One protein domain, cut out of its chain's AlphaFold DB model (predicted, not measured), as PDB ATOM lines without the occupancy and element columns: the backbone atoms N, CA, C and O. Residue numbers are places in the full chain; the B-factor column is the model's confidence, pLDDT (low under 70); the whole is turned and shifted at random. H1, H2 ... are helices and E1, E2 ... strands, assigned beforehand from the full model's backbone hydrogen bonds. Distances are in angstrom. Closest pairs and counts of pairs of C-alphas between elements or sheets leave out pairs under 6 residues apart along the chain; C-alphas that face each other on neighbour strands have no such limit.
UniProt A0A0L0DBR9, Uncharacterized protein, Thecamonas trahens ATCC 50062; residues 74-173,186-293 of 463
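AT A GLANCE: This is residues 74 to 173 and 186 to 293 of the 463 residues of an uncharacterized protein of Thecamonas trahens ATCC 50062 (UniProt A0A0L0DBR9). The model is a long, strongly twisted sheet built round one long strand, E7, with the hairpin of E4 and E5 beside it as its second long part. E1, E2, E3, E8 and E12 gather towards one end of this sheet, while E6 and the small helix H1 sit at the other; the small hairpin of E9 and E10, with the helix H2 near E9, makes a side part. The printed part has 208 residues, of which 97, under half, are in named elements, in the order E1 E2 E3 E4 E5 H1 E6 E7 E8 E9 E10 E11 E12 H2, and the class is mostly strand. Ten strands form the branched sheet, antiparallel but for the parallel pair E7 and E12, and E9 and E10 form an antiparallel sheet of two. The whole is compact, with a radius of gyration of the C-alphas of 19.4 A, and flat, spanning 62 by 47 by 25 A.

HOW THE PARTS SIT: E1, residues 74 to 78, is the antiparallel neighbour of E4, residues 132 to 142, with N 77 and O 139 at 2.8 A. E2, residues 91 to 93, and E3, residues 113 to 115, form a hairpin, with N 91 and O 115 at 2.8 A. The closest C-alphas of E1 and E3 are those of Phe 76 and Tyr 114, 7.4 A apart. E4 forms a hairpin with E5, residues 148 to 163, with N 136 and O 152 at 2.9 A. E7, residues 204 to 221, is antiparallel to E5, with N 160 and O 207 at 2.9 A, and bends by 65 degrees at residue 208. E6, residues 197 to 199, E7 and E8, residues 224 to 227, form a meander, each strand the antiparallel neighbour of the one before; N 197 and O 206 are 2.8 A apart, and N 219 and O 226 are 2.9 A apart. H1, residues 187 to 193, is on the sheet at a height of 8.1 A, over E6 and only just over E7, with 3 of its C-alphas there; it runs along the strands, at 1 degrees to E6 on the local plane. E11, residues 252 to 257, is antiparallel to E7, with N 210 and O 255 at 2.9 A. E12, residues 269 to 274, is parallel to E7, with N 216 and O 271 at 2.8 A, and antiparallel to E3, with N 114 and O 272 at 3.0 A. E5 and E12 lie on one side of E7, and E6, E8 and E11 on the other side. E9, residues 238 to 240, and E10, residues 248 to 250, form a hairpin, with N 240 and O 248 at 2.9 A; E10 runs on into E11 at 69 degrees. H2, residues 278 to 286, is only just not on the branched sheet, with 4 pairs of C-alphas within 10 A; its closest approach to E9 is between the C-alphas of Ser 283 and Tyr 239, 6.6 A. In H1 and H2 every O i to N i+4 pair is within hydrogen-bond range.

IN THESE COORDINATES: E1 begins at C-alpha 74, (-17.235, -9.148, 12.263). From first to last C-alpha, E4 is 31.7 A long, E5 44.4 A, E7 44.6 A, E12 16.7 A, E11 15.0 A and H2 12.0 A. E7 starts at C-alpha 204, (21.930, 0.502, -10.243), and H2 ends at C-alpha 286, (-1.682, 14.568, 8.008).

THE WHOLE: The two C-alphas farthest apart are those of Gly 145 and Gln 172, 63.3 A. Residues 174 to 185 are not printed, and C-alphas 173 and 186 are 5.8 A apart across the cut. The links E1 to E2, E2 to E3, E3 to E4 and E11 to E12 are long. The mean pLDDT of the printed part is 87.9; residues 81 to 86, 121, 242 to 246 and 265 to 266 are under 70.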
ATOM      1  N   ALA A  74     -17.943  -8.379  13.271       97.19
ATOM      2  CA  ALA A  74     -17.235  -9.148  12.263       97.19
ATOM      3  C   ALA A  74     -16.389 -10.267  12.888       97.19
ATOM      4  O   ALA A  74     -15.881 -10.151  14.000       97.19
ATOM      5  N   GLN A  75     -16.162 -11.338  12.137       96.44
ATOM      6  CA  GLN A  75     -15.135 -12.329  12.447       96.44
ATOM      7  C   GLN A  75     -14.258 -12.517  11.217       96.44
ATOM      8  O   GLN A  75     -14.775 -12.776  10.133       96.44
ATOM      9  N   PHE A  76     -12.942 -12.414  11.398       95.50
ATOM     10  CA  PHE A  76     -11.964 -12.628  10.337       95.50
ATOM     11  C   PHE A  76     -11.169 -13.898  10.611       95.50
ATOM     12  O   PHE A  76     -10.588 -14.058  11.683       95.50
ATOM     13  N   THR A  77     -11.106 -14.767   9.613       92.50
ATOM     14  CA  THR A  77     -10.366 -16.023   9.647       92.50
ATOM     15  C   THR A  77      -9.462 -16.086   8.430       92.50
ATOM     16  O   THR A  77      -9.926 -16.081   7.294       92.50
ATOM     17  N   ASN A  78      -8.160 -16.165   8.653       88.12
ATOM     18  CA  ASN A  78      -7.203 -16.477   7.606       88.12
ATOM     19  C   ASN A  78      -7.308 -17.970   7.269       88.12
ATOM     20  O   ASN A  78      -6.971 -18.811   8.103       88.12
ATOM     21  N   THR A  79      -7.780 -18.310   6.069       85.69
ATOM     22  CA  THR A  79      -7.998 -19.707   5.657       85.69
ATOM     23  C   THR A  79      -6.759 -20.350   5.044       85.69
ATOM     24  O   THR A  79      -6.693 -21.574   4.976       85.69
ATOM     25  N   ASN A  80      -5.760 -19.548   4.661       72.19
ATOM     26  CA  ASN A  80      -4.527 -20.005   4.018       72.19
ATOM     27  C   ASN A  80      -3.284 -19.565   4.808       72.19
ATOM     28  O   ASN A  80      -2.361 -18.978   4.238       72.19
ATOM     29  N   SER A  81      -3.224 -19.832   6.120       61.16
ATOM     30  CA  SER A  81      -1.947 -19.697   6.832       61.16
ATOM     31  C   SER A  81      -0.953 -20.702   6.221       61.16
ATOM     32  O   SER A  81      -1.154 -21.919   6.254       61.16
ATOM     33  N   GLY A  82       0.062 -20.195   5.516       56.25
ATOM     34  CA  GLY A  82       0.969 -21.025   4.724       56.25
ATOM     35  C   GLY A  82       1.700 -22.093   5.549       56.25
ATOM     36  O   GLY A  82       1.752 -22.022   6.770       56.25
ATOM     37  N   ALA A  83       2.268 -23.082   4.849       44.38
ATOM     38  CA  ALA A  83       3.087 -24.234   5.284       44.38
ATOM     39  C   ALA A  83       2.567 -25.145   6.428       44.38
ATOM     40  O   ALA A  83       2.758 -26.355   6.337       44.38
ATOM     41  N   SER A  84       1.903 -24.627   7.463       50.16
ATOM     42  CA  SER A  84       1.356 -25.376   8.607       50.16
ATOM     43  C   SER A  84      -0.165 -25.597   8.558       50.16
ATOM     44  O   SER A  84      -0.679 -26.373   9.358       50.16
ATOM     45  N   GLY A  85      -0.883 -24.977   7.608       53.72
ATOM     46  CA  GLY A  85      -2.181 -25.464   7.111       53.72
ATOM     47  C   GLY A  85      -3.404 -25.304   8.025       53.72
ATOM     48  O   GLY A  85      -4.411 -25.967   7.791       53.72
ATOM     49  N   GLY A  86      -3.350 -24.454   9.052       67.12
ATOM     50  CA  GLY A  86      -4.494 -24.195   9.931       67.12
ATOM     51  C   GLY A  86      -5.249 -22.921   9.555       67.12
ATOM     52  O   GLY A  86      -4.631 -21.896   9.279       67.12
ATOM     53  N   ALA A  87      -6.579 -22.939   9.595       82.69
ATOM     54  CA  ALA A  87      -7.332 -21.691   9.614       82.69
ATOM     55  C   ALA A  87      -7.044 -20.950  10.937       82.69
ATOM     56  O   ALA A  87      -7.172 -21.540  12.010       82.69
ATOM     57  N   GLU A  88      -6.648 -19.679  10.874       87.06
ATOM     58  CA  GLU A  88      -6.387 -18.846  12.058       87.06
ATOM     59  C   GLU A  88      -7.480 -17.786  12.184       87.06
ATOM     60  O   GLU A  88      -7.657 -16.967  11.283       87.06
ATOM     61  N   VAL A  89      -8.193 -17.770  13.311       90.94
ATOM     62  CA  VAL A  89      -9.115 -16.676  13.645       90.94
ATOM     63  C   VAL A  89      -8.294 -15.494  14.157       90.94
ATOM     64  O   VAL A  89      -7.532 -15.635  15.114       90.94
ATOM     65  N   LEU A  90      -8.442 -14.329  13.532       93.31
ATOM     66  CA  LEU A  90      -7.745 -13.118  13.953       93.31
ATOM     67  C   LEU A  90      -8.360 -12.594  15.256       93.31
ATOM     68  O   LEU A  90      -9.580 -12.502  15.397       93.31
ATOM     69  N   GLY A  91      -7.508 -12.204  16.201       94.38
ATOM     70  CA  GLY A  91      -7.925 -11.644  17.482       94.38
ATOM     71  C   GLY A  91      -8.246 -10.156  17.375       94.38
ATOM     72  O   GLY A  91      -7.456  -9.386  16.825       94.38
ATOM     73  N   ALA A  92      -9.383  -9.740  17.930       96.12
ATOM     74  CA  ALA A  92      -9.697  -8.327  18.109       96.12
ATOM     75  C   ALA A  92      -8.759  -7.696  19.152       96.12
ATOM     76  O   ALA A  92      -8.456  -8.290  20.188       96.12
ATOM     77  N   THR A  93      -8.309  -6.472  18.898       95.25
ATOM     78  CA  THR A  93      -7.513  -5.685  19.838       95.25
ATOM     79  C   THR A  93      -7.930  -4.221  19.811       95.25
ATOM     80  O   THR A  93      -8.221  -3.655  18.756       95.25
ATOM     81  N   THR A  94      -7.913  -3.608  20.993       95.62
ATOM     82  CA  THR A  94      -8.197  -2.187  21.231       95.62
ATOM     83  C   THR A  94      -6.926  -1.400  21.557       95.62
ATOM     84  O   THR A  94      -6.975  -0.328  22.158       95.62
ATOM     85  N   ALA A  95      -5.758  -1.940  21.181       93.62
ATOM     86  CA  ALA A  95      -4.472  -1.297  21.422       93.62
ATOM     87  C   ALA A  95      -4.468   0.141  20.880       93.62
ATOM     88  O   ALA A  95      -4.714   0.347  19.687       93.62
ATOM     89  N   VAL A  96      -4.154   1.089  21.769       92.12
ATOM     90  CA  VAL A  96      -4.215   2.534  21.529       92.12
ATOM     91  C   VAL A  96      -3.425   2.911  20.282       92.12
ATOM     92  O   VAL A  96      -2.280   2.493  20.101       92.12
ATOM     93  N   ASP A  97      -4.050   3.716  19.431       92.25
ATOM     94  CA  ASP A  97      -3.383   4.350  18.308       92.25
ATOM     95  C   ASP A  97      -2.813   5.697  18.757       92.25
ATOM     96  O   ASP A  97      -3.505   6.509  19.370       92.25
ATOM     97  N   VAL A  98      -1.529   5.922  18.482       90.25
ATOM     98  CA  VAL A  98      -0.836   7.142  18.904       90.25
ATOM     99  C   VAL A  98      -1.008   8.204  17.826       90.25
ATOM    100  O   VAL A  98      -0.503   8.052  16.714       90.25
ATOM    101  N   LEU A  99      -1.697   9.290  18.167       91.31
ATOM    102  CA  LEU A  99      -1.687  10.519  17.379       91.31
ATOM    103  C   LEU A  99      -0.549  11.414  17.874       91.31
ATOM    104  O   LEU A  99      -0.276  11.471  19.071       91.31
ATOM    105  N   ARG A 100       0.127  12.108  16.956       88.38
ATOM    106  CA  ARG A 100       1.226  13.031  17.270       88.38
ATOM    107  C   ARG A 100       0.701  14.468  17.319       88.38
ATOM    108  O   ARG A 100       1.247  15.362  16.678       88.38
ATOM    109  N   ASP A 101      -0.393  14.663  18.041       86.50
ATOM    110  CA  ASP A 101      -1.035  15.959  18.231       86.50
ATOM    111  C   ASP A 101      -1.636  15.985  19.640       86.50
ATOM    112  O   ASP A 101      -2.513  15.186  19.962       86.50
ATOM    113  N   ASP A 102      -1.115  16.869  20.492       79.00
ATOM    114  CA  ASP A 102      -1.475  16.946  21.915       79.00
ATOM    115  C   ASP A 102      -2.687  17.867  22.169       79.00
ATOM    116  O   ASP A 102      -2.932  18.306  23.298       79.00
ATOM    117  N   ASP A 103      -3.429  18.234  21.122       78.69
ATOM    118  CA  ASP A 103      -4.532  19.182  21.243       78.69
ATOM    119  C   ASP A 103      -5.805  18.553  21.822       78.69
ATOM    120  O   ASP A 103      -6.206  17.435  21.501       78.69
ATOM    121  N   LYS A 104      -6.486  19.341  22.653       82.50
ATOM    122  CA  LYS A 104      -7.748  19.006  23.314       82.50
ATOM    123  C   LYS A 104      -8.945  19.046  22.362       82.50
ATOM    124  O   LYS A 104      -9.998  18.519  22.710       82.50
ATOM    125  N   ASP A 105      -8.800  19.665  21.191       91.12
ATOM    126  CA  ASP A 105      -9.873  19.778  20.195       91.12
ATOM    127  C   ASP A 105     -10.112  18.476  19.404       91.12
ATOM    128  O   ASP A 105     -11.139  18.331  18.727       91.12
ATOM    129  N   LEU A 106      -9.181  17.517  19.470       94.06
ATOM    130  CA  LEU A 106      -9.329  16.201  18.851       94.06
ATOM    131  C   LEU A 106     -10.186  15.292  19.735       94.06
ATOM    132  O   LEU A 106      -9.870  15.036  20.896       94.06
ATOM    133  N   LYS A 107     -11.266  14.749  19.168       95.56
ATOM    134  CA  LYS A 107     -12.066  13.732  19.851       95.56
ATOM    135  C   LYS A 107     -11.268  12.435  19.987       95.56
ATOM    136  O   LYS A 107     -10.675  11.944  19.026       95.56
ATOM    137  N   SER A 108     -11.312  11.843  21.175       93.19
ATOM    138  CA  SER A 108     -10.859  10.472  21.385       93.19
ATOM    139  C   SER A 108     -11.868   9.480  20.803       93.19
ATOM    140  O   SER A 108     -13.079   9.699  20.876       93.19
ATOM    141  N   TYR A 109     -11.375   8.359  20.296       95.19
ATOM    142  CA  TYR A 109     -12.186   7.204  19.921       95.19
ATOM    143  C   TYR A 109     -11.556   5.943  20.509       95.19
ATOM    144  O   TYR A 109     -10.387   5.955  20.897       95.19
ATOM    145  N   GLU A 110     -12.327   4.864  20.590       95.62
ATOM    146  CA  GLU A 110     -11.813   3.566  21.015       95.62
ATOM    147  C   GLU A 110     -11.389   2.752  19.779       95.62
ATOM    148  O   GLU A 110     -12.256   2.402  18.963       95.62
ATOM    149  N   PRO A 111     -10.087   2.448  19.606       97.12
ATOM    150  CA  PRO A 111      -9.618   1.688  18.456       97.12
ATOM    151  C   PRO A 111     -10.174   0.269  18.444       97.12
ATOM    152  O   PRO A 111     -10.340  -0.355  19.490       97.12
ATOM    153  N   LEU A 112     -10.391  -0.268  17.247       98.06
ATOM    154  CA  LEU A 112     -10.690  -1.680  17.042       98.06
ATOM    155  C   LEU A 112     -10.004  -2.153  15.766       98.06
ATOM    156  O   LEU A 112     -10.236  -1.621  14.681       98.06
ATOM    157  N   LYS A 113      -9.157  -3.168  15.902       96.88
ATOM    158  CA  LYS A 113      -8.452  -3.814  14.792       96.88
ATOM    159  C   LYS A 113      -8.339  -5.309  15.048       96.88
ATOM    160  O   LYS A 113      -8.312  -5.736  16.198       96.88
ATOM    161  N   TYR A 114      -8.249  -6.095  13.985       96.88
ATOM    162  CA  TYR A 114      -8.044  -7.542  14.072       96.88
ATOM    163  C   TYR A 114      -6.607  -7.877  13.721       96.88
ATOM    164  O   TYR A 114      -6.067  -7.318  12.769       96.88
ATOM    165  N   ARG A 115      -5.974  -8.768  14.481       93.12
ATOM    166  CA  ARG A 115      -4.584  -9.170  14.265       93.12
ATOM    167  C   ARG A 115      -4.408 -10.678  14.301       93.12
ATOM    168  O   ARG A 115      -5.010 -11.363  15.123       93.12
ATOM    169  N   THR A 116      -3.531 -11.179  13.440       88.94
ATOM    170  CA  THR A 116      -2.986 -12.540  13.557       88.94
ATOM    171  C   THR A 116      -2.163 -12.643  14.843       88.94
ATOM    172  O   THR A 116      -1.307 -11.786  15.083       88.94
ATOM    173  N   ALA A 117      -2.386 -13.679  15.648       80.69
ATOM    174  CA  ALA A 117      -1.629 -13.923  16.874       80.69
ATOM    175  C   ALA A 117      -0.246 -14.511  16.561       80.69
ATOM    176  O   ALA A 117       0.754 -14.097  17.148       80.69
ATOM    177  N   GLY A 118      -0.200 -15.450  15.609       73.19
ATOM    178  CA  GLY A 118       1.025 -16.138  15.195       73.19
ATOM    179  C   GLY A 118       1.742 -15.480  14.018       73.19
ATOM    180  O   GLY A 118       2.876 -15.841  13.734       73.19
ATOM    181  N   GLY A 119       1.117 -14.518  13.336       74.50
ATOM    182  CA  GLY A 119       1.625 -13.993  12.069       74.50
ATOM    183  C   GLY A 119       1.571 -15.024  10.937       74.50
ATOM    184  O   GLY A 119       1.271 -16.201  11.130       74.50
ATOM    185  N   PHE A 120       1.867 -14.583   9.719       70.94
ATOM    186  CA  PHE A 120       1.889 -15.483   8.572       70.94
ATOM    187  C   PHE A 120       3.160 -16.330   8.533       70.94
ATOM    188  O   PHE A 120       4.270 -15.799   8.537       70.94
ATOM    189  N   SER A 121       2.986 -17.643   8.399       66.00
ATOM    190  CA  SER A 121       4.054 -18.547   7.977       66.00
ATOM    191  C   SER A 121       3.995 -18.724   6.464       66.00
ATOM    192  O   SER A 121       2.936 -18.979   5.897       66.00
ATOM    193  N   PHE A 122       5.130 -18.582   5.794       71.44
ATOM    194  CA  PHE A 122       5.278 -18.819   4.360       71.44
ATOM    195  C   PHE A 122       6.521 -19.671   4.115       71.44
ATOM    196  O   PHE A 122       7.422 -19.718   4.952       71.44
ATOM    197  N   ALA A 123       6.562 -20.381   2.985       74.75
ATOM    198  CA  ALA A 123       7.732 -21.176   2.628       74.75
ATOM    199  C   ALA A 123       8.963 -20.269   2.519       74.75
ATOM    200  O   ALA A 123       8.880 -19.187   1.943       74.75
ATOM    201  N   SER A 124      10.102 -20.706   3.058       75.94
ATOM    202  CA  SER A 124      11.337 -19.928   2.971       75.94
ATOM    203  C   SER A 124      11.655 -19.599   1.515       75.94
ATOM    204  O   SER A 124      11.681 -20.499   0.673       75.94
ATOM    205  N   ALA A 125      11.938 -18.333   1.234       80.06
ATOM    206  CA  ALA A 125      12.254 -17.866  -0.105       80.06
ATOM    207  C   ALA A 125      13.499 -16.979  -0.072       80.06
ATOM    208  O   ALA A 125      13.681 -16.152   0.824       80.06
ATOM    209  N   THR A 126      14.377 -17.166  -1.054       82.62
ATOM    210  CA  THR A 126      15.570 -16.335  -1.221       82.62
ATOM    211  C   THR A 126      15.194 -15.091  -2.006       82.62
ATOM    212  O   THR A 126      14.641 -15.191  -3.102       82.62
ATOM    213  N   LEU A 127      15.496 -13.917  -1.453       82.56
ATOM    214  CA  LEU A 127      15.273 -12.650  -2.138       82.56
ATOM    215  C   LEU A 127      16.107 -12.575  -3.420       82.56
ATOM    216  O   LEU A 127      17.338 -12.612  -3.383       82.56
ATOM    217  N   GLY A 128      15.407 -12.474  -4.548       80.56
ATOM    218  CA  GLY A 128      15.983 -12.368  -5.882       80.56
ATOM    219  C   GLY A 128      15.561 -11.079  -6.584       80.56
ATOM    220  O   GLY A 128      15.290 -10.061  -5.957       80.56
ATOM    221  N   THR A 129      15.495 -11.115  -7.911       79.25
ATOM    222  CA  THR A 129      15.145  -9.960  -8.758       79.25
ATOM    223  C   THR A 129      13.642  -9.801  -8.995       79.25
ATOM    224  O   THR A 129      13.234  -9.083  -9.908       79.25
ATOM    225  N   SER A 130      12.812 -10.484  -8.214       85.00
ATOM    226  CA  SER A 130      11.354 -10.448  -8.301       85.00
ATOM    227  C   SER A 130      10.748 -10.347  -6.912       85.00
ATOM    228  O   SER A 130      11.319 -10.847  -5.939       85.00
ATOM    229  N   ASP A 131       9.570  -9.740  -6.842       87.75
ATOM    230  CA  ASP A 131       8.798  -9.688  -5.610       87.75
ATOM    231  C   ASP A 131       8.362 -11.092  -5.189       87.75
ATOM    232  O   ASP A 131       8.006 -11.937  -6.014       87.75
ATOM    233  N   ILE A 132       8.380 -11.326  -3.882       86.25
ATOM    234  CA  ILE A 132       7.856 -12.542  -3.272       86.25
ATOM    235  C   ILE A 132       6.455 -12.202  -2.779       86.25
ATOM    236  O   ILE A 132       6.298 -11.512  -1.767       86.25
ATOM    237  N   VAL A 133       5.446 -12.662  -3.516       87.25
ATOM    238  CA  VAL A 133       4.031 -12.381  -3.254       87.25
ATOM    239  C   VAL A 133       3.320 -13.666  -2.849       87.25
ATOM    240  O   VAL A 133       3.446 -14.685  -3.522       87.25
ATOM    241  N   TYR A 134       2.544 -13.601  -1.772       83.25
ATOM    242  CA  TYR A 134       1.656 -14.675  -1.338       83.25
ATOM    243  C   TYR A 134       0.217 -14.180  -1.314       83.25
ATOM    244  O   TYR A 134      -0.052 -13.074  -0.857       83.25
ATOM    245  N   THR A 135      -0.716 -15.006  -1.769       85.25
ATOM    246  CA  THR A 135      -2.142 -14.694  -1.666       85.25
ATOM    247  C   THR A 135      -2.660 -15.157  -0.312       85.25
ATOM    248  O   THR A 135      -2.631 -16.351  -0.016       85.25
ATOM    249  N   ALA A 136      -3.133 -14.220   0.505       83.50
ATOM    250  CA  ALA A 136      -3.891 -14.535   1.705       83.50
ATOM    251  C   ALA A 136      -5.382 -14.551   1.377       83.50
ATOM    252  O   ALA A 136      -5.916 -13.559   0.873       83.50
ATOM    253  N   ASP A 137      -6.037 -15.661   1.709       88.81
ATOM    254  CA  ASP A 137      -7.489 -15.774   1.679       88.81
ATOM    255  C   ASP A 137      -8.016 -15.525   3.089       88.81
ATOM    256  O   ASP A 137      -7.696 -16.244   4.038       88.81
ATOM    257  N   ILE A 138      -8.792 -14.458   3.228       91.88
ATOM    258  CA  ILE A 138      -9.373 -14.041   4.497       91.88
ATOM    259  C   ILE A 138     -10.877 -14.241   4.377       91.88
ATOM    260  O   ILE A 138     -11.557 -13.548   3.623       91.88
ATOM    261  N   SER A 139     -11.394 -15.206   5.123       93.94
ATOM    262  CA  SER A 139     -12.821 -15.402   5.309       93.94
ATOM    263  C   SER A 139     -13.331 -14.411   6.349       93.94
ATOM    264  O   SER A 139     -12.755 -14.280   7.427       93.94
ATOM    265  N   ALA A 140     -14.393 -13.688   6.022       96.00
ATOM    266  CA  ALA A 140     -15.009 -12.694   6.880       96.00
ATOM    267  C   ALA A 140     -16.513 -12.941   6.974       96.00
ATOM    268  O   ALA A 140     -17.189 -13.022   5.945       96.00
ATOM    269  N   SER A 141     -17.042 -13.034   8.191       95.06
ATOM    270  CA  SER A 141     -18.481 -13.130   8.460       95.06
ATOM    271  C   SER A 141     -18.965 -11.927   9.267       95.06
ATOM    272  O   SER A 141     -18.188 -11.287   9.974       95.06
ATOM    273  N   GLN A 142     -20.258 -11.620   9.147       95.88
ATOM    274  CA  GLN A 142     -20.928 -10.549   9.885       95.88
ATOM    275  C   GLN A 142     -22.026 -11.155  10.761       95.88
ATOM    276  O   GLN A 142     -22.891 -11.857  10.238       95.88
ATOM    277  N   ASN A 143     -22.023 -10.881  12.070       91.88
ATOM    278  CA  ASN A 143     -23.037 -11.375  13.018       91.88
ATOM    279  C   ASN A 143     -23.235 -12.908  12.975       91.88
ATOM    280  O   ASN A 143     -24.356 -13.399  13.103       91.88
ATOM    281  N   GLY A 144     -22.166 -13.673  12.725       89.62
ATOM    282  CA  GLY A 144     -22.245 -15.133  12.562       89.62
ATOM    283  C   GLY A 144     -23.000 -15.598  11.308       89.62
ATOM    284  O   GLY A 144     -23.311 -16.781  11.186       89.62
ATOM    285  N   GLY A 145     -23.311 -14.685  10.384       91.25
ATOM    286  CA  GLY A 145     -23.898 -14.996   9.086       91.25
ATOM    287  C   GLY A 145     -22.917 -15.682   8.124       91.25
ATOM    288  O   GLY A 145     -21.789 -16.011   8.497       91.25
ATOM    289  N   PRO A 146     -23.330 -15.897   6.862       91.44
ATOM    290  CA  PRO A 146     -22.480 -16.502   5.845       91.44
ATOM    291  C   PRO A 146     -21.161 -15.745   5.686       91.44
ATOM    292  O   PRO A 146     -21.146 -14.514   5.629       91.44
ATOM    293  N   ALA A 147     -20.060 -16.486   5.603       92.50
ATOM    294  CA  ALA A 147     -18.755 -15.893   5.393       92.50
ATOM    295  C   ALA A 147     -18.507 -15.608   3.904       92.50
ATOM    296  O   ALA A 147     -18.843 -16.408   3.031       92.50
ATOM    297  N   SER A 148     -17.875 -14.473   3.635       92.31
ATOM    298  CA  SER A 148     -17.334 -14.085   2.333       92.31
ATOM    299  C   SER A 148     -15.812 -14.188   2.370       92.31
ATOM    300  O   SER A 148     -15.207 -13.823   3.374       92.31
ATOM    301  N   THR A 149     -15.185 -14.685   1.306       92.69
ATOM    302  CA  THR A 149     -13.720 -14.782   1.230       92.69
ATOM    303  C   THR A 149     -13.170 -13.668   0.355       92.69
ATOM    304  O   THR A 149     -13.618 -13.480  -0.776       92.69
ATOM    305  N   MET A 150     -12.174 -12.951   0.868       91.19
ATOM    306  CA  MET A 150     -11.380 -11.983   0.115       91.19
ATOM    307  C   MET A 150      -9.957 -12.508  -0.078       91.19
ATOM    308  O   MET A 150      -9.309 -12.914   0.885       91.19
ATOM    309  N   SER A 151      -9.474 -12.467  -1.319       89.69
ATOM    310  CA  SER A 151      -8.109 -12.852  -1.686       89.69
ATOM    311  C   SER A 151      -7.260 -11.604  -1.889       89.69
ATOM    312  O   SER A 151      -7.589 -10.750  -2.715       89.69
ATOM    313  N   VAL A 152      -6.165 -11.487  -1.143       87.19
ATOM    314  CA  VAL A 152      -5.282 -10.315  -1.186       87.19
ATOM    315  C   VAL A 152      -3.839 -10.751  -1.412       87.19
ATOM    316  O   VAL A 152      -3.321 -11.607  -0.701       87.19
ATOM    317  N   GLY A 153      -3.177 -10.136  -2.394       88.19
ATOM    318  CA  GLY A 153      -1.743 -10.308  -2.619       88.19
ATOM    319  C   GLY A 153      -0.928  -9.573  -1.555       88.19
ATOM    320  O   GLY A 153      -0.996  -8.351  -1.440       88.19
ATOM    321  N   LEU A 154      -0.148 -10.324  -0.790       87.25
ATOM    322  CA  LEU A 154       0.754  -9.842   0.244       87.25
ATOM    323  C   LEU A 154       2.194  -9.943  -0.262       87.25
ATOM    324  O   LEU A 154       2.707 -11.040  -0.479       87.25
ATOM    325  N   THR A 155       2.861  -8.806  -0.440       89.50
ATOM    326  CA  THR A 155       4.280  -8.776  -0.819       89.50
ATOM    327  C   THR A 155       5.146  -8.881   0.434       89.50
ATOM    328  O   THR A 155       5.151  -7.972   1.269       89.50
ATOM    329  N   PHE A 156       5.867  -9.995   0.569       86.94
ATOM    330  CA  PHE A 156       6.760 -10.302   1.693       86.94
ATOM    331  C   PHE A 156       8.212  -9.938   1.408       86.94
ATOM    332  O   PHE A 156       8.942  -9.541   2.313       86.94
ATOM    333  N   GLY A 157       8.632 -10.085   0.156       88.88
ATOM    334  CA  GLY A 157       9.959  -9.727  -0.311       88.88
ATOM    335  C   GLY A 157       9.848  -8.751  -1.466       88.88
ATOM    336  O   GLY A 157       9.053  -8.971  -2.374       88.88
ATOM    337  N   HIS A 158      10.630  -7.684  -1.414       90.25
ATOM    338  CA  HIS A 158      10.665  -6.649  -2.437       90.25
ATOM    339  C   HIS A 158      12.104  -6.164  -2.618       90.25
ATOM    340  O   HIS A 158      12.952  -6.352  -1.740       90.25
ATOM    341  N   TYR A 159      12.393  -5.510  -3.737       91.06
ATOM    342  CA  TYR A 159      13.641  -4.777  -3.901       91.06
ATOM    343  C   TYR A 159      13.387  -3.419  -4.542       91.06
ATOM    344  O   TYR A 159      12.503  -3.256  -5.377       91.06
ATOM    345  N   ILE A 160      14.206  -2.444  -4.162       91.62
ATOM    346  CA  ILE A 160      14.228  -1.125  -4.793       91.62
ATOM    347  C   ILE A 160      15.579  -0.906  -5.460       91.62
ATOM    348  O   ILE A 160      16.617  -1.270  -4.911       91.62
ATOM    349  N   SER A 161      15.575  -0.276  -6.629       93.31
ATOM    350  CA  SER A 161      16.795   0.060  -7.366       93.31
ATOM    351  C   SER A 161      17.056   1.557  -7.274       93.31
ATOM    352  O   SER A 161      16.164   2.367  -7.527       93.31
ATOM    353  N   ARG A 162      18.284   1.938  -6.923       93.12
ATOM    354  CA  ARG A 162      18.729   3.335  -6.875       93.12
ATOM    355  C   ARG A 162      19.855   3.568  -7.870       93.12
ATOM    356  O   ARG A 162      20.778   2.763  -7.971       93.12
ATOM    357  N   GLY A 163      19.785   4.680  -8.593       92.75
ATOM    358  CA  GLY A 163      20.874   5.118  -9.461       92.75
ATOM    359  C   GLY A 163      22.053   5.689  -8.669       92.75
ATOM    360  O   GLY A 163      21.950   5.965  -7.474       92.75
ATOM    361  N   GLN A 164      23.163   5.933  -9.366       90.06
ATOM    362  CA  GLN A 164      24.402   6.489  -8.805       90.06
ATOM    363  C   GLN A 164      24.190   7.766  -7.974       90.06
ATOM    364  O   GLN A 164      24.811   7.929  -6.927       90.06
ATOM    365  N   GLY A 165      23.316   8.673  -8.425       88.12
ATOM    366  CA  GLY A 165      23.044   9.945  -7.743       88.12
ATOM    367  C   GLY A 165      22.270   9.816  -6.426       88.12
ATOM    368  O   GLY A 165      22.133  10.800  -5.710       88.12
ATOM    369  N   SER A 166      21.760   8.625  -6.106       90.12
ATOM    370  CA  SER A 166      20.942   8.355  -4.916       90.12
ATOM    371  C   SER A 166      21.657   7.483  -3.875       90.12
ATOM    372  O   SER A 166      21.015   7.009  -2.935       90.12
ATOM    373  N   LEU A 167      22.960   7.247  -4.061       91.75
ATOM    374  CA  LEU A 167      23.832   6.570  -3.100       91.75
ATOM    375  C   LEU A 167      24.322   7.537  -2.016       91.75
ATOM    376  O   LEU A 167      24.322   8.752  -2.219       91.75
ATOM    377  N   SER A 168      24.770   7.001  -0.876       92.06
ATOM    378  CA  SER A 168      25.237   7.806   0.266       92.06
ATOM    379  C   SER A 168      26.428   8.700  -0.073       92.06
ATOM    380  O   SER A 168      26.621   9.757   0.529       92.06
ATOM    381  N   ARG A 169      27.247   8.271  -1.040       92.12
ATOM    382  CA  ARG A 169      28.465   8.955  -1.457       92.12
ATOM    383  C   ARG A 169      28.598   8.969  -2.966       92.12
ATOM    384  O   ARG A 169      28.227   8.046  -3.686       92.12
ATOM    385  N   SER A 170      29.250  10.021  -3.429       90.88
ATOM    386  CA  SER A 170      29.676  10.168  -4.810       90.88
ATOM    387  C   SER A 170      30.674   9.071  -5.212       90.88
ATOM    388  O   SER A 170      31.810   9.066  -4.750       90.88
ATOM    389  N   CYS A 171      30.298   8.208  -6.155       90.69
ATOM    390  CA  CYS A 171      31.131   7.098  -6.648       90.69
ATOM    391  C   CYS A 171      31.441   7.195  -8.151       90.69
ATOM    392  O   CYS A 171      30.908   8.078  -8.824       90.69
ATOM    393  N   GLN A 172      32.293   6.306  -8.667       90.56
ATOM    394  CA  GLN A 172      32.572   6.118 -10.100       90.56
ATOM    395  C   GLN A 172      32.238   4.686 -10.553       90.56
ATOM    396  O   GLN A 172      32.355   3.745  -9.769       90.56
ATOM    397  N   LEU A 173      31.813   4.514 -11.809       88.00
ATOM    398  CA  LEU A 173      31.436   3.200 -12.359       88.00
ATOM    399  C   LEU A 173      32.653   2.315 -12.668       88.00
ATOM    400  O   LEU A 173      32.581   1.100 -12.517       88.00
ATOM    401  N   LEU A 186      34.453   3.002  -6.037       92.94
ATOM    402  CA  LEU A 186      33.594   2.348  -7.022       92.94
ATOM    403  C   LEU A 186      32.137   2.352  -6.550       92.94
ATOM    404  O   LEU A 186      31.865   2.188  -5.360       92.94
ATOM    405  N   CYS A 187      31.190   2.500  -7.475       94.06
ATOM    406  CA  CYS A 187      29.765   2.448  -7.138       94.06
ATOM    407  C   CYS A 187      29.341   1.084  -6.599       94.06
ATOM    408  O   CYS A 187      28.460   1.027  -5.746       94.06
ATOM    409  N   SER A 188      30.027   0.011  -6.999       94.25
ATOM    410  CA  SER A 188      29.864  -1.304  -6.386       94.25
ATOM    411  C   SER A 188      30.220  -1.311  -4.900       94.25
ATOM    412  O   SER A 188      29.464  -1.858  -4.101       94.25
ATOM    413  N   GLN A 189      31.315  -0.644  -4.523       93.94
ATOM    414  CA  GLN A 189      31.738  -0.538  -3.128       93.94
ATOM    415  C   GLN A 189      30.764   0.315  -2.319       93.94
ATOM    416  O   GLN A 189      30.302  -0.122  -1.275       93.94
ATOM    417  N   VAL A 190      30.406   1.506  -2.812       94.19
ATOM    418  CA  VAL A 190      29.456   2.379  -2.097       94.19
ATOM    419  C   VAL A 190      28.097   1.702  -1.949       94.19
ATOM    420  O   VAL A 190      27.509   1.766  -0.880       94.19
ATOM    421  N   CYS A 191      27.626   1.008  -2.985       94.81
ATOM    422  CA  CYS A 191      26.389   0.239  -2.918       94.81
ATOM    423  C   CYS A 191      26.440  -0.852  -1.840       94.81
ATOM    424  O   CYS A 191      25.498  -0.977  -1.063       94.81
ATOM    425  N   SER A 192      27.544  -1.601  -1.763       93.38
ATOM    426  CA  SER A 192      27.744  -2.608  -0.717       93.38
ATOM    427  C   SER A 192      27.816  -1.983   0.677       93.38
ATOM    428  O   SER A 192      27.234  -2.530   1.611       93.38
ATOM    429  N   ASP A 193      28.491  -0.839   0.821       92.25
ATOM    430  CA  ASP A 193      28.589  -0.099   2.087       92.25
ATOM    431  C   ASP A 193      27.213   0.437   2.533       92.25
ATOM    432  O   ASP A 193      26.917   0.471   3.726       92.25
ATOM    433  N   ASP A 194      26.347   0.786   1.576       90.75
ATOM    434  CA  ASP A 194      24.955   1.187   1.817       90.75
ATOM    435  C   ASP A 194      24.036  -0.019   2.122       90.75
ATOM    436  O   ASP A 194      22.860   0.160   2.446       90.75
ATOM    437  N   GLY A 195      24.553  -1.250   2.037       89.94
ATOM    438  CA  GLY A 195      23.815  -2.492   2.290       89.94
ATOM    439  C   GLY A 195      23.036  -3.036   1.086       89.94
ATOM    440  O   GLY A 195      22.165  -3.889   1.256       89.94
ATOM    441  N   GLY A 196      23.318  -2.543  -0.121       91.44
ATOM    442  CA  GLY A 196      22.727  -3.013  -1.372       91.44
ATOM    443  C   GLY A 196      23.639  -3.944  -2.180       91.44
ATOM    444  O   GLY A 196      24.790  -4.200  -1.834       91.44
ATOM    445  N   GLN A 197      23.119  -4.440  -3.302       93.31
ATOM    446  CA  GLN A 197      23.862  -5.198  -4.307       93.31
ATOM    447  C   GLN A 197      23.935  -4.414  -5.612       93.31
ATOM    448  O   GLN A 197      22.915  -4.019  -6.180       93.31
ATOM    449  N   TRP A 198      25.153  -4.211  -6.105       93.50
ATOM    450  CA  TRP A 198      25.374  -3.493  -7.350       93.50
ATOM    451  C   TRP A 198      25.078  -4.376  -8.557       93.50
ATOM    452  O   TRP A 198      25.627  -5.470  -8.683       93.50
ATOM    453  N   ASP A 199      24.241  -3.876  -9.459       92.38
ATOM    454  CA  ASP A 199      24.014  -4.456 -10.773       92.38
ATOM    455  C   ASP A 199      24.770  -3.634 -11.823       92.38
ATOM    456  O   ASP A 199      24.369  -2.527 -12.192       92.38
ATOM    457  N   SER A 200      25.872  -4.197 -12.321       90.06
ATOM    458  CA  SER A 200      26.702  -3.579 -13.355       90.06
ATOM    459  C   SER A 200      25.995  -3.438 -14.702       90.06
ATOM    460  O   SER A 200      26.352  -2.551 -15.469       90.06
ATOM    461  N   THR A 201      24.998  -4.279 -14.995       91.25
ATOM    462  CA  THR A 201      24.278  -4.251 -16.274       91.25
ATOM    463  C   THR A 201      23.330  -3.062 -16.335       91.25
ATOM    464  O   THR A 201      23.253  -2.382 -17.353       91.25
ATOM    465  N   THR A 202      22.634  -2.775 -15.233       91.38
ATOM    466  CA  THR A 202      21.707  -1.634 -15.150       91.38
ATOM    467  C   THR A 202      22.347  -0.381 -14.556       91.38
ATOM    468  O   THR A 202      21.732   0.680 -14.574       91.38
ATOM    469  N   SER A 203      23.583  -0.477 -14.049       93.31
ATOM    470  CA  SER A 203      24.259   0.593 -13.301       93.31
ATOM    471  C   SER A 203      23.419   1.111 -12.125       93.31
ATOM    472  O   SER A 203      23.347   2.317 -11.867       93.31
ATOM    473  N   THR A 204      22.764   0.190 -11.411       94.25
ATOM    474  CA  THR A 204      21.930   0.502 -10.243       94.25
ATOM    475  C   THR A 204      22.335  -0.309  -9.020       94.25
ATOM    476  O   THR A 204      22.860  -1.416  -9.117       94.25
ATOM    477  N   CYS A 205      22.074   0.254  -7.845       94.31
ATOM    478  CA  CYS A 205      22.211  -0.425  -6.570       94.31
ATOM    479  C   CYS A 205      20.848  -0.937  -6.104       94.31
ATOM    480  O   CYS A 205      19.918  -0.145  -5.924       94.31
ATOM    481  N   ARG A 206      20.725  -2.251  -5.915       93.75
ATOM    482  CA  ARG A 206      19.505  -2.907  -5.440       93.75
ATOM    483  C   ARG A 206      19.531  -3.052  -3.929       93.75
ATOM    484  O   ARG A 206      20.463  -3.626  -3.381       93.75
ATOM    485  N   PHE A 207      18.481  -2.594  -3.268       92.81
ATOM    486  CA  PHE A 207      18.274  -2.783  -1.839       92.81
ATOM    487  C   PHE A 207      17.137  -3.763  -1.638       92.81
ATOM    488  O   PHE A 207      16.048  -3.563  -2.179       92.81
ATOM    489  N   TYR A 208      17.395  -4.800  -0.855       91.94
ATOM    490  CA  TYR A 208      16.425  -5.846  -0.588       91.94
ATOM    491  C   TYR A 208      15.659  -5.536   0.687       91.94
ATOM    492  O   TYR A 208      16.202  -5.039   1.676       91.94
ATOM    493  N   LEU A 209      14.366  -5.807   0.632       91.50
ATOM    494  CA  LEU A 209      13.394  -5.403   1.622       91.50
ATOM    495  C   LEU A 209      12.549  -6.618   1.999       91.50
ATOM    496  O   LEU A 209      12.023  -7.310   1.127       91.50
ATOM    497  N   ARG A 210      12.390  -6.857   3.302       90.06
ATOM    498  CA  ARG A 210      11.437  -7.842   3.829       90.06
ATOM    499  C   ARG A 210      10.281  -7.140   4.521       90.06
ATOM    500  O   ARG A 210      10.499  -6.128   5.193       90.06
ATOM    501  N   ALA A 211       9.078  -7.680   4.393       89.94
ATOM    502  CA  ALA A 211       7.922  -7.173   5.108       89.94
ATOM    503  C   ALA A 211       8.115  -7.330   6.625       89.94
ATOM    504  O   ALA A 211       8.563  -8.377   7.091       89.94
ATOM    505  N   SER A 212       7.804  -6.285   7.388       89.44
ATOM    506  CA  SER A 212       7.878  -6.275   8.858       89.44
ATOM    507  C   SER A 212       6.507  -6.262   9.527       89.44
ATOM    508  O   SER A 212       6.336  -6.855  10.585       89.44
ATOM    509  N   ASP A 213       5.537  -5.598   8.907       89.94
ATOM    510  CA  ASP A 213       4.145  -5.517   9.354       89.94
ATOM    511  C   ASP A 213       3.261  -5.373   8.117       89.94
ATOM    512  O   ASP A 213       3.682  -4.768   7.120       89.94
ATOM    513  N   MET A 214       2.053  -5.916   8.185       91.50
ATOM    514  CA  MET A 214       1.060  -5.837   7.129       91.50
ATOM    515  C   MET A 214      -0.248  -5.277   7.667       91.50
ATOM    516  O   MET A 214      -0.699  -5.615   8.761       91.50
ATOM    517  N   CYS A 215      -0.902  -4.440   6.871       95.00
ATOM    518  CA  CYS A 215      -2.193  -3.898   7.225       95.00
ATOM    519  C   CYS A 215      -3.136  -3.761   6.036       95.00
ATOM    520  O   CYS A 215      -2.790  -3.135   5.036       95.00
ATOM    521  N   LEU A 216      -4.352  -4.282   6.187       95.44
ATOM    522  CA  LEU A 216      -5.424  -4.268   5.199       95.44
ATOM    523  C   LEU A 216      -6.595  -3.406   5.687       95.44
ATOM    524  O   LEU A 216      -7.017  -3.506   6.839       95.44
ATOM    525  N   LYS A 217      -7.142  -2.592   4.784       95.81
ATOM    526  CA  LYS A 217      -8.395  -1.857   4.970       95.81
ATOM    527  C   LYS A 217      -9.544  -2.667   4.394       95.81
ATOM    528  O   LYS A 217      -9.458  -3.148   3.263       95.81
ATOM    529  N   VAL A 218     -10.636  -2.754   5.136       96.94
ATOM    530  CA  VAL A 218     -11.868  -3.417   4.701       96.94
ATOM    531  C   VAL A 218     -13.067  -2.497   4.869       96.94
ATOM    532  O   VAL A 218     -13.053  -1.585   5.690       96.94
ATOM    533  N   THR A 219     -14.114  -2.728   4.093       96.31
ATOM    534  CA  THR A 219     -15.389  -2.022   4.214       96.31
ATOM    535  C   THR A 219     -16.532  -3.024   4.150       96.31
ATOM    536  O   THR A 219     -16.420  -4.057   3.485       96.31
ATOM    537  N   LEU A 220     -17.616  -2.739   4.866       95.12
ATOM    538  CA  LEU A 220     -18.819  -3.557   4.845       95.12
ATOM    539  C   LEU A 220     -19.716  -3.076   3.700       95.12
ATOM    540  O   LEU A 220     -20.184  -1.939   3.695       95.12
ATOM    541  N   SER A 221     -19.964  -3.944   2.721       91.88
ATOM    542  CA  SER A 221     -20.903  -3.684   1.630       91.88
ATOM    543  C   SER A 221     -22.074  -4.656   1.735       91.88
ATOM    544  O   SER A 221     -21.938  -5.856   1.491       91.88
ATOM    545  N   GLY A 222     -23.229  -4.146   2.170       89.00
ATOM    546  CA  GLY A 222     -24.367  -4.988   2.541       89.00
ATOM    547  C   GLY A 222     -24.036  -5.822   3.780       89.00
ATOM    548  O   GLY A 222     -23.972  -5.290   4.881       89.00
ATOM    549  N   SER A 223     -23.811  -7.124   3.595       88.50
ATOM    550  CA  SER A 223     -23.423  -8.069   4.656       88.50
ATOM    551  C   SER A 223     -22.041  -8.697   4.447       88.50
ATOM    552  O   SER A 223     -21.663  -9.598   5.191       88.50
ATOM    553  N   SER A 224     -21.301  -8.265   3.422       93.31
ATOM    554  CA  SER A 224     -20.004  -8.839   3.048       93.31
ATOM    555  C   SER A 224     -18.880  -7.829   3.236       93.31
ATOM    556  O   SER A 224     -18.993  -6.674   2.820       93.31
ATOM    557  N   TRP A 225     -17.781  -8.276   3.839       95.75
ATOM    558  CA  TRP A 225     -16.572  -7.473   3.981       95.75
ATOM    559  C   TRP A 225     -15.719  -7.591   2.728       95.75
ATOM    560  O   TRP A 225     -15.420  -8.692   2.273       95.75
ATOM    561  N   THR A 226     -15.306  -6.454   2.180       94.75
ATOM    562  CA  THR A 226     -14.450  -6.407   0.993       94.75
ATOM    563  C   THR A 226     -13.244  -5.496   1.217       94.75
ATOM    564  O   THR A 226     -13.314  -4.576   2.039       94.75
ATOM    565  N   PRO A 227     -12.116  -5.726   0.514       94.94
ATOM    566  CA  PRO A 227     -10.980  -4.813   0.548       94.94
ATOM    567  C   PRO A 227     -11.386  -3.400   0.124       94.94
ATOM    568  O   PRO A 227     -12.021  -3.201  -0.912       94.94
ATOM    569  N   ALA A 228     -10.986  -2.405   0.910       94.25
ATOM    570  CA  ALA A 228     -11.344  -1.013   0.679       94.25
ATOM    571  C   ALA A 228     -10.158  -0.230   0.115       94.25
ATOM    572  O   ALA A 228      -9.080  -0.203   0.708       94.25
ATOM    573  N   SER A 229     -10.351   0.444  -1.020       89.06
ATOM    574  CA  SER A 229      -9.337   1.348  -1.581       89.06
ATOM    575  C   SER A 229      -9.329   2.717  -0.901       89.06
ATOM    576  O   SER A 229      -8.312   3.399  -0.917       89.06
ATOM    577  N   VAL A 230     -10.434   3.107  -0.263       86.50
ATOM    578  CA  VAL A 230     -10.597   4.425   0.358       86.50
ATOM    579  C   VAL A 230     -10.043   4.488   1.792       86.50
ATOM    580  O   VAL A 230     -10.075   3.481   2.504       86.50
ATOM    581  N   PRO A 231      -9.554   5.663   2.239       83.75
ATOM    582  CA  PRO A 231      -9.171   6.809   1.404       83.75
ATOM    583  C   PRO A 231      -7.982   6.451   0.490       83.75
ATOM    584  O   PRO A 231      -7.185   5.586   0.846       83.75
ATOM    585  N   GLY A 232      -7.863   7.124  -0.662       83.12
ATOM    586  CA  GLY A 232      -6.715   7.008  -1.577       83.12
ATOM    587  C   GLY A 232      -6.740   5.818  -2.549       83.12
ATOM    588  O   GLY A 232      -7.802   5.332  -2.934       83.12
ATOM    589  N   SER A 233      -5.550   5.403  -2.995       82.69
ATOM    590  CA  SER A 233      -5.335   4.207  -3.815       82.69
ATOM    591  C   SER A 233      -4.688   3.095  -2.997       82.69
ATOM    592  O   SER A 233      -3.782   3.347  -2.206       82.69
ATOM    593  N   GLY A 234      -5.116   1.855  -3.237       88.12
ATOM    594  CA  GLY A 234      -4.572   0.666  -2.585       88.12
ATOM    595  C   GLY A 234      -5.371   0.212  -1.363       88.12
ATOM    596  O   GLY A 234      -6.003   1.000  -0.660       88.12
ATOM    597  N   PHE A 235      -5.332  -1.096  -1.113       93.25
ATOM    598  CA  PHE A 235      -6.080  -1.739  -0.027       93.25
ATOM    599  C   PHE A 235      -5.371  -1.671   1.327       93.25
ATOM    600  O   PHE A 235      -5.907  -2.110   2.336       93.25
ATOM    601  N   GLY A 236      -4.152  -1.143   1.368       94.31
ATOM    602  CA  GLY A 236      -3.350  -1.125   2.578       94.31
ATOM    603  C   GLY A 236      -3.753  -0.055   3.583       94.31
ATOM    604  O   GLY A 236      -4.348   0.948   3.207       94.31
ATOM    605  N   CYS A 237      -3.402  -0.226   4.858       94.94
ATOM    606  CA  CYS A 237      -3.610   0.811   5.881       94.94
ATOM    607  C   CYS A 237      -2.321   1.548   6.293       94.94
ATOM    608  O   CYS A 237      -2.335   2.368   7.208       94.94
ATOM    609  N   LEU A 238      -1.203   1.293   5.605       93.25
ATOM    610  CA  LEU A 238       0.066   1.971   5.858       93.25
ATOM    611  C   LEU A 238       0.253   3.102   4.851       93.25
ATOM    612  O   LEU A 238       0.407   2.865   3.650       93.25
ATOM    613  N   TYR A 239       0.237   4.334   5.344       90.94
ATOM    614  CA  TYR A 239       0.388   5.514   4.505       90.94
ATOM    615  C   TYR A 239       1.818   5.631   3.970       90.94
ATOM    616  O   TYR A 239       2.783   5.646   4.739       90.94
ATOM    617  N   LYS A 240       1.961   5.753   2.648       85.94
ATOM    618  CA  LYS A 240       3.241   6.016   1.993       85.94
ATOM    619  C   LYS A 240       3.341   7.485   1.620       85.94
ATOM    620  O   LYS A 240       2.553   8.005   0.840       85.94
ATOM    621  N   ASN A 241       4.379   8.142   2.125       72.94
ATOM    622  CA  ASN A 241       4.769   9.463   1.651       72.94
ATOM    623  C   ASN A 241       5.946   9.315   0.675       72.94
ATOM    624  O   ASN A 241       7.097   9.578   1.020       72.94
ATOM    625  N   GLN A 242       5.677   8.784  -0.523       64.94
ATOM    626  CA  GLN A 242       6.684   8.675  -1.580       64.94
ATOM    627  C   GLN A 242       6.519   9.832  -2.570       64.94
ATOM    628  O   GLN A 242       5.495   9.959  -3.232       64.94
ATOM    629  N   GLY A 243       7.532  10.698  -2.662       55.78
ATOM    630  CA  GLY A 243       7.695  11.624  -3.790       55.78
ATOM    631  C   GLY A 243       6.604  12.686  -3.979       55.78
ATOM    632  O   GLY A 243       6.497  13.244  -5.066       55.78
ATOM    633  N   GLY A 244       5.796  12.980  -2.955       54.97
ATOM    634  CA  GLY A 244       4.748  14.005  -3.028       54.97
ATOM    635  C   GLY A 244       3.425  13.541  -3.646       54.97
ATOM    636  O   GLY A 244       2.509  14.354  -3.778       54.97
ATOM    637  N   THR A 245       3.275  12.257  -3.989       60.59
ATOM    638  CA  THR A 245       1.972  11.704  -4.384       60.59
ATOM    639  C   THR A 245       1.146  11.453  -3.125       60.59
ATOM    640  O   THR A 245       1.453  10.579  -2.316       60.59
ATOM    641  N   LYS A 246       0.121  12.281  -2.906       68.81
ATOM    642  CA  LYS A 246      -0.764  12.158  -1.745       68.81
ATOM    643  C   LYS A 246      -1.676  10.935  -1.894       68.81
ATOM    644  O   LYS A 246      -2.297  10.773  -2.941       68.81
ATOM    645  N   GLY A 247      -1.824  10.155  -0.820       72.00
ATOM    646  CA  GLY A 247      -2.853   9.114  -0.722       72.00
ATOM    647  C   GLY A 247      -2.476   7.752  -1.307       72.00
ATOM    648  O   GLY A 247      -3.380   7.013  -1.696       72.00
ATOM    649  N   ASP A 248      -1.184   7.415  -1.370       84.44
ATOM    650  CA  ASP A 248      -0.756   6.047  -1.674       84.44
ATOM    651  C   ASP A 248      -0.724   5.193  -0.398       84.44
ATOM    652  O   ASP A 248      -0.132   5.570   0.621       84.44
ATOM    653  N   TRP A 249      -1.377   4.034  -0.452       90.75
ATOM    654  CA  TRP A 249      -1.552   3.147   0.688       90.75
ATOM    655  C   TRP A 249      -0.987   1.767   0.413       90.75
ATOM    656  O   TRP A 249      -1.387   1.068  -0.518       90.75
ATOM    657  N   SER A 250      -0.092   1.325   1.291       91.44
ATOM    658  CA  SER A 250       0.559   0.031   1.166       91.44
ATOM    659  C   SER A 250       0.076  -0.955   2.201       91.44
ATOM    660  O   SER A 250      -0.208  -0.599   3.344       91.44
ATOM    661  N   ILE A 251      -0.024  -2.211   1.776       93.38
ATOM    662  CA  ILE A 251      -0.321  -3.307   2.686       93.38
ATOM    663  C   ILE A 251       0.897  -3.582   3.561       93.38
ATOM    664  O   ILE A 251       0.736  -3.717   4.763       93.38
ATOM    665  N   SER A 252       2.103  -3.601   2.993       92.06
ATOM    666  CA  SER A 252       3.321  -3.995   3.708       92.06
ATOM    667  C   SER A 252       4.195  -2.794   4.081       92.06
ATOM    668  O   SER A 252       4.465  -1.919   3.253       92.06
ATOM    669  N   SER A 253       4.696  -2.789   5.317       91.81
ATOM    670  CA  SER A 253       5.892  -2.032   5.711       91.81
ATOM    671  C   SER A 253       7.118  -2.914   5.537       91.81
ATOM    672  O   SER A 253       7.012  -4.135   5.636       91.81
ATOM    673  N   TYR A 254       8.274  -2.306   5.287       90.94
ATOM    674  CA  TYR A 254       9.486  -3.044   4.965       90.94
ATOM    675  C   TYR A 254      10.665  -2.663   5.856       90.94
ATOM    676  O   TYR A 254      10.847  -1.499   6.207       90.94
ATOM    677  N   THR A 255      11.517  -3.648   6.126       91.06
ATOM    678  CA  THR A 255      12.845  -3.480   6.728       91.06
ATOM    679  C   THR A 255      13.914  -3.912   5.733       91.06
ATOM    680  O   THR A 255      13.696  -4.841   4.950       91.06
ATOM    681  N   SER A 256      15.058  -3.229   5.738       89.62
ATOM    682  CA  SER A 256      16.181  -3.596   4.880       89.62
ATOM    683  C   SER A 256      16.810  -4.910   5.323       89.62
ATOM    684  O   SER A 256      16.919  -5.209   6.513       89.62
ATOM    685  N   VAL A 257      17.232  -5.697   4.340       90.06
ATOM    686  CA  VAL A 257      17.974  -6.940   4.536       90.06
ATOM    687  C   VAL A 257      19.109  -7.035   3.533       90.06
ATOM    688  O   VAL A 257      19.079  -6.415   2.470       90.06
ATOM    689  N   SER A 258      20.118  -7.826   3.883       85.69
ATOM    690  CA  SER A 258      21.252  -8.092   3.009       85.69
ATOM    691  C   SER A 258      20.817  -8.799   1.725       85.69
ATOM    692  O   SER A 258      19.850  -9.562   1.697       85.69
ATOM    693  N   ALA A 259      21.570  -8.568   0.658       80.69
ATOM    694  CA  ALA A 259      21.383  -9.267  -0.600       80.69
ATOM    695  C   ALA A 259      21.521 -10.786  -0.443       80.69
ATOM    696  O   ALA A 259      22.378 -11.268   0.296       80.69
ATOM    697  N   GLY A 260      20.655 -11.540  -1.127       76.00
ATOM    698  CA  GLY A 260      20.608 -12.998  -1.008       76.00
ATOM    699  C   GLY A 260      20.105 -13.501   0.347       76.00
ATOM    700  O   GLY A 260      20.187 -14.701   0.607       76.00
ATOM    701  N   ALA A 261      19.571 -12.624   1.208       81.56
ATOM    702  CA  ALA A 261      18.946 -13.051   2.450       81.56
ATOM    703  C   ALA A 261      17.809 -14.036   2.155       81.56
ATOM    704  O   ALA A 261      16.879 -13.755   1.390       81.56
ATOM    705  N   THR A 262      17.879 -15.199   2.796       80.94
ATOM    706  CA  THR A 262      16.749 -16.117   2.867       80.94
ATOM    707  C   THR A 262      15.758 -15.547   3.864       80.94
ATOM    708  O   THR A 262      16.052 -15.434   5.056       80.94
ATOM    709  N   ILE A 263      14.575 -15.177   3.382       75.06
ATOM    710  CA  ILE A 263      13.469 -14.848   4.267       75.06
ATOM    711  C   ILE A 263      12.929 -16.183   4.776       75.06
ATOM    712  O   ILE A 263      12.262 -16.923   4.052       75.06
ATOM    713  N   THR A 264      13.288 -16.530   6.007       70.12
ATOM    714  CA  THR A 264      12.672 -17.645   6.728       70.12
ATOM    715  C   THR A 264      11.230 -17.287   7.085       70.12
ATOM    716  O   THR A 264      10.948 -16.093   7.202       70.12
ATOM    717  N   PRO A 265      10.339 -18.274   7.310       63.53
ATOM    718  CA  PRO A 265       9.009 -18.013   7.846       63.53
ATOM    719  C   PRO A 265       9.152 -17.187   9.128       63.53
ATOM    720  O   PRO A 265       9.574 -17.681  10.171       63.53
ATOM    721  N   SER A 266       8.907 -15.891   9.013       62.44
ATOM    722  CA  SER A 266       8.928 -14.950  10.119       62.44
ATOM    723  C   SER A 266       7.506 -14.484  10.310       62.44
ATOM    724  O   SER A 266       6.824 -14.206   9.326       62.44
ATOM    725  N   THR A 267       7.089 -14.367  11.564       70.38
ATOM    726  CA  THR A 267       5.753 -13.944  11.973       70.38
ATOM    727  C   THR A 267       5.514 -12.482  11.585       70.38
ATOM    728  O   THR A 267       5.633 -11.579  12.411       70.38
ATOM    729  N   VAL A 268       5.219 -12.230  10.307       82.38
ATOM    730  CA  VAL A 268       4.722 -10.932   9.851       82.38
ATOM    731  C   VAL A 268       3.267 -10.864  10.271       82.38
ATOM    732  O   VAL A 268       2.452 -11.690   9.850       82.38
ATOM    733  N   GLN A 269       2.956  -9.920  11.151       87.94
ATOM    734  CA  GLN A 269       1.589  -9.729  11.607       87.94
ATOM    735  C   GLN A 269       0.770  -9.089  10.495       87.94
ATOM    736  O   GLN A 269       1.234  -8.173   9.820       87.94
ATOM    737  N   LEU A 270      -0.462  -9.561  10.333       90.56
ATOM    738  CA  LEU A 270      -1.464  -8.857   9.554       90.56
ATOM    739  C   LEU A 270      -2.478  -8.231  10.476       90.56
ATOM    740  O   LEU A 270      -3.070  -8.890  11.327       90.56
ATOM    741  N   THR A 271      -2.682  -6.945  10.242       94.81
ATOM    742  CA  THR A 271      -3.699  -6.133  10.876       94.81
ATOM    743  C   THR A 271      -4.823  -5.871   9.879       94.81
ATOM    744  O   THR A 271      -4.569  -5.448   8.756       94.81
ATOM    745  N   ILE A 272      -6.071  -6.078  10.277       96.44
ATOM    746  CA  ILE A 272      -7.247  -5.653   9.519       96.44
ATOM    747  C   ILE A 272      -7.893  -4.486  10.259       96.44
ATOM    748  O   ILE A 272      -8.120  -4.554  11.470       96.44
ATOM    749  N   ARG A 273      -8.185  -3.419   9.518       97.56
ATOM    750  CA  ARG A 273      -8.909  -2.237   9.990       97.56
ATOM    751  C   ARG A 273     -10.065  -1.926   9.055       97.56
ATOM    752  O   ARG A 273      -9.979  -2.178   7.856       97.56
ATOM    753  N   SER A 274     -11.122  -1.328   9.587       97.38
ATOM    754  CA  SER A 274     -12.161  -0.746   8.738       97.38
ATOM    755  C   SER A 274     -11.628   0.511   8.046       97.38
ATOM    756  O   SER A 274     -10.868   1.268   8.641       97.38
ATOM    757  N   SER A 275     -12.028   0.765   6.801       97.06
ATOM    758  CA  SER A 275     -11.700   2.005   6.081       97.06
ATOM    759  C   SER A 275     -12.262   3.262   6.745       97.06
ATOM    760  O   SER A 275     -11.790   4.358   6.458       97.06
ATOM    761  N   ASP A 276     -13.267   3.100   7.610       97.25
ATOM    762  CA  ASP A 276     -13.870   4.171   8.404       97.25
ATOM    763  C   ASP A 276     -13.142   4.423   9.739       97.25
ATOM    764  O   ASP A 276     -13.566   5.278  10.513       97.25
ATOM    765  N   ASP A 277     -12.049   3.703  10.019       97.56
ATOM    766  CA  ASP A 277     -11.222   3.911  11.212       97.56
ATOM    767  C   ASP A 277     -10.628   5.339  11.224       97.56
ATOM    768  O   ASP A 277      -9.894   5.713  10.293       97.56
ATOM    769  N   PRO A 278     -10.892   6.148  12.274       97.69
ATOM    770  CA  PRO A 278     -10.364   7.504  12.387       97.69
ATOM    771  C   PRO A 278      -8.838   7.595  12.275       97.69
ATOM    772  O   PRO A 278      -8.339   8.615  11.795       97.69
ATOM    773  N   TYR A 279      -8.087   6.548  12.640       96.75
ATOM    774  CA  TYR A 279      -6.629   6.504  12.480       96.75
ATOM    775  C   TYR A 279      -6.195   6.634  11.019       96.75
ATOM    776  O   TYR A 279      -5.261   7.368  10.686       96.75
ATOM    777  N   ILE A 280      -6.894   5.929  10.128       96.50
ATOM    778  CA  ILE A 280      -6.603   5.921   8.693       96.50
ATOM    779  C   ILE A 280      -6.900   7.305   8.121       96.50
ATOM    780  O   ILE A 280      -6.080   7.877   7.400       96.50
ATOM    781  N   LEU A 281      -8.035   7.900   8.493       95.88
ATOM    782  CA  LEU A 281      -8.344   9.256   8.058       95.88
ATOM    783  C   LEU A 281      -7.341  10.277   8.618       95.88
ATOM    784  O   LEU A 281      -6.907  11.161   7.882       95.88
ATOM    785  N   ALA A 282      -6.938  10.157   9.885       95.94
ATOM    786  CA  ALA A 282      -5.921  11.023  10.478       95.94
ATOM    787  C   ALA A 282      -4.617  10.959   9.675       95.94
ATOM    788  O   ALA A 282      -4.057  11.999   9.322       95.94
ATOM    789  N   SER A 283      -4.177   9.759   9.297       94.31
ATOM    790  CA  SER A 283      -3.004   9.584   8.445       94.31
ATOM    791  C   SER A 283      -3.174  10.239   7.064       94.31
ATOM    792  O   SER A 283      -2.248  10.896   6.596       94.31
ATOM    793  N   ASP A 284      -4.345  10.155   6.421       93.44
ATOM    794  CA  ASP A 284      -4.600  10.847   5.139       93.44
ATOM    795  C   ASP A 284      -4.567  12.382   5.270       93.44
ATOM    796  O   ASP A 284      -3.991  13.102   4.447       93.44
ATOM    797  N   LEU A 285      -5.181  12.910   6.332       94.06
ATOM    798  CA  LEU A 285      -5.265  14.350   6.592       94.06
ATOM    799  C   LEU A 285      -3.900  14.962   6.942       94.06
ATOM    800  O   LEU A 285      -3.663  16.152   6.692       94.06
ATOM    801  N   THR A 286      -3.006  14.159   7.515       93.62
ATOM    802  CA  THR A 286      -1.682  14.568   8.008       93.62
ATOM    803  C   THR A 286      -0.535  14.072   7.128       93.62
ATOM    804  O   THR A 286       0.628  14.332   7.416       93.62
ATOM    805  N   ASN A 287      -0.835  13.404   6.012       91.88
ATOM    806  CA  ASN A 287       0.160  12.762   5.152       91.88
ATOM    807  C   ASN A 287       1.094  11.799   5.922       91.88
ATOM    808  O   ASN A 287       2.304  11.759   5.674       91.88
ATOM    809  N   GLY A 288       0.532  11.061   6.879       91.44
ATOM    810  CA  GLY A 288       1.220  10.069   7.704       91.44
ATOM    811  C   GLY A 288       2.026  10.629   8.875       91.44
ATOM    812  O   GLY A 288       2.640   9.843   9.590       91.44
ATOM    813  N   SER A 289       2.050  11.949   9.099       92.31
ATOM    814  CA  SER A 289       2.747  12.518  10.263       92.31
ATOM    815  C   SER A 289       1.971  12.356  11.569       92.31
ATOM    816  O   SER A 289       2.581  12.428  12.635       92.31
ATOM    817  N   TYR A 290       0.648  12.170  11.479       94.00
ATOM    818  CA  TYR A 290      -0.303  12.209  12.598       94.00
ATOM    819  C   TYR A 290      -0.278  13.526  13.390       94.00
ATOM    820  O   TYR A 290      -0.761  13.573  14.515       94.00
ATOM    821  N   ASP A 291       0.255  14.582  12.776       93.69
ATOM    822  CA  ASP A 291       0.312  15.951  13.287       93.69
ATOM    823  C   ASP A 291      -0.589  16.825  12.399       93.69
ATOM    824  O   ASP A 291      -0.374  16.937  11.181       93.69
ATOM    825  N   PHE A 292      -1.636  17.423  12.978       94.94
ATOM    826  CA  PHE A 292      -2.589  18.246  12.228       94.94
ATOM    827  C   PHE A 292      -2.021  19.632  11.886       94.94
ATOM    828  O   PHE A 292      -2.599  20.353  11.060       94.94
ATOM    829  N   GLY A 293      -0.845  19.957  12.425       91.94
ATOM    830  CA  GLY A 293      -0.085  21.174  12.211       91.94
ATOM    831  C   GLY A 293      -0.409  22.260  13.230       91.94
ATOM    832  O   GLY A 293      -1.166  22.077  14.177       91.94
TER     833      GLY A 293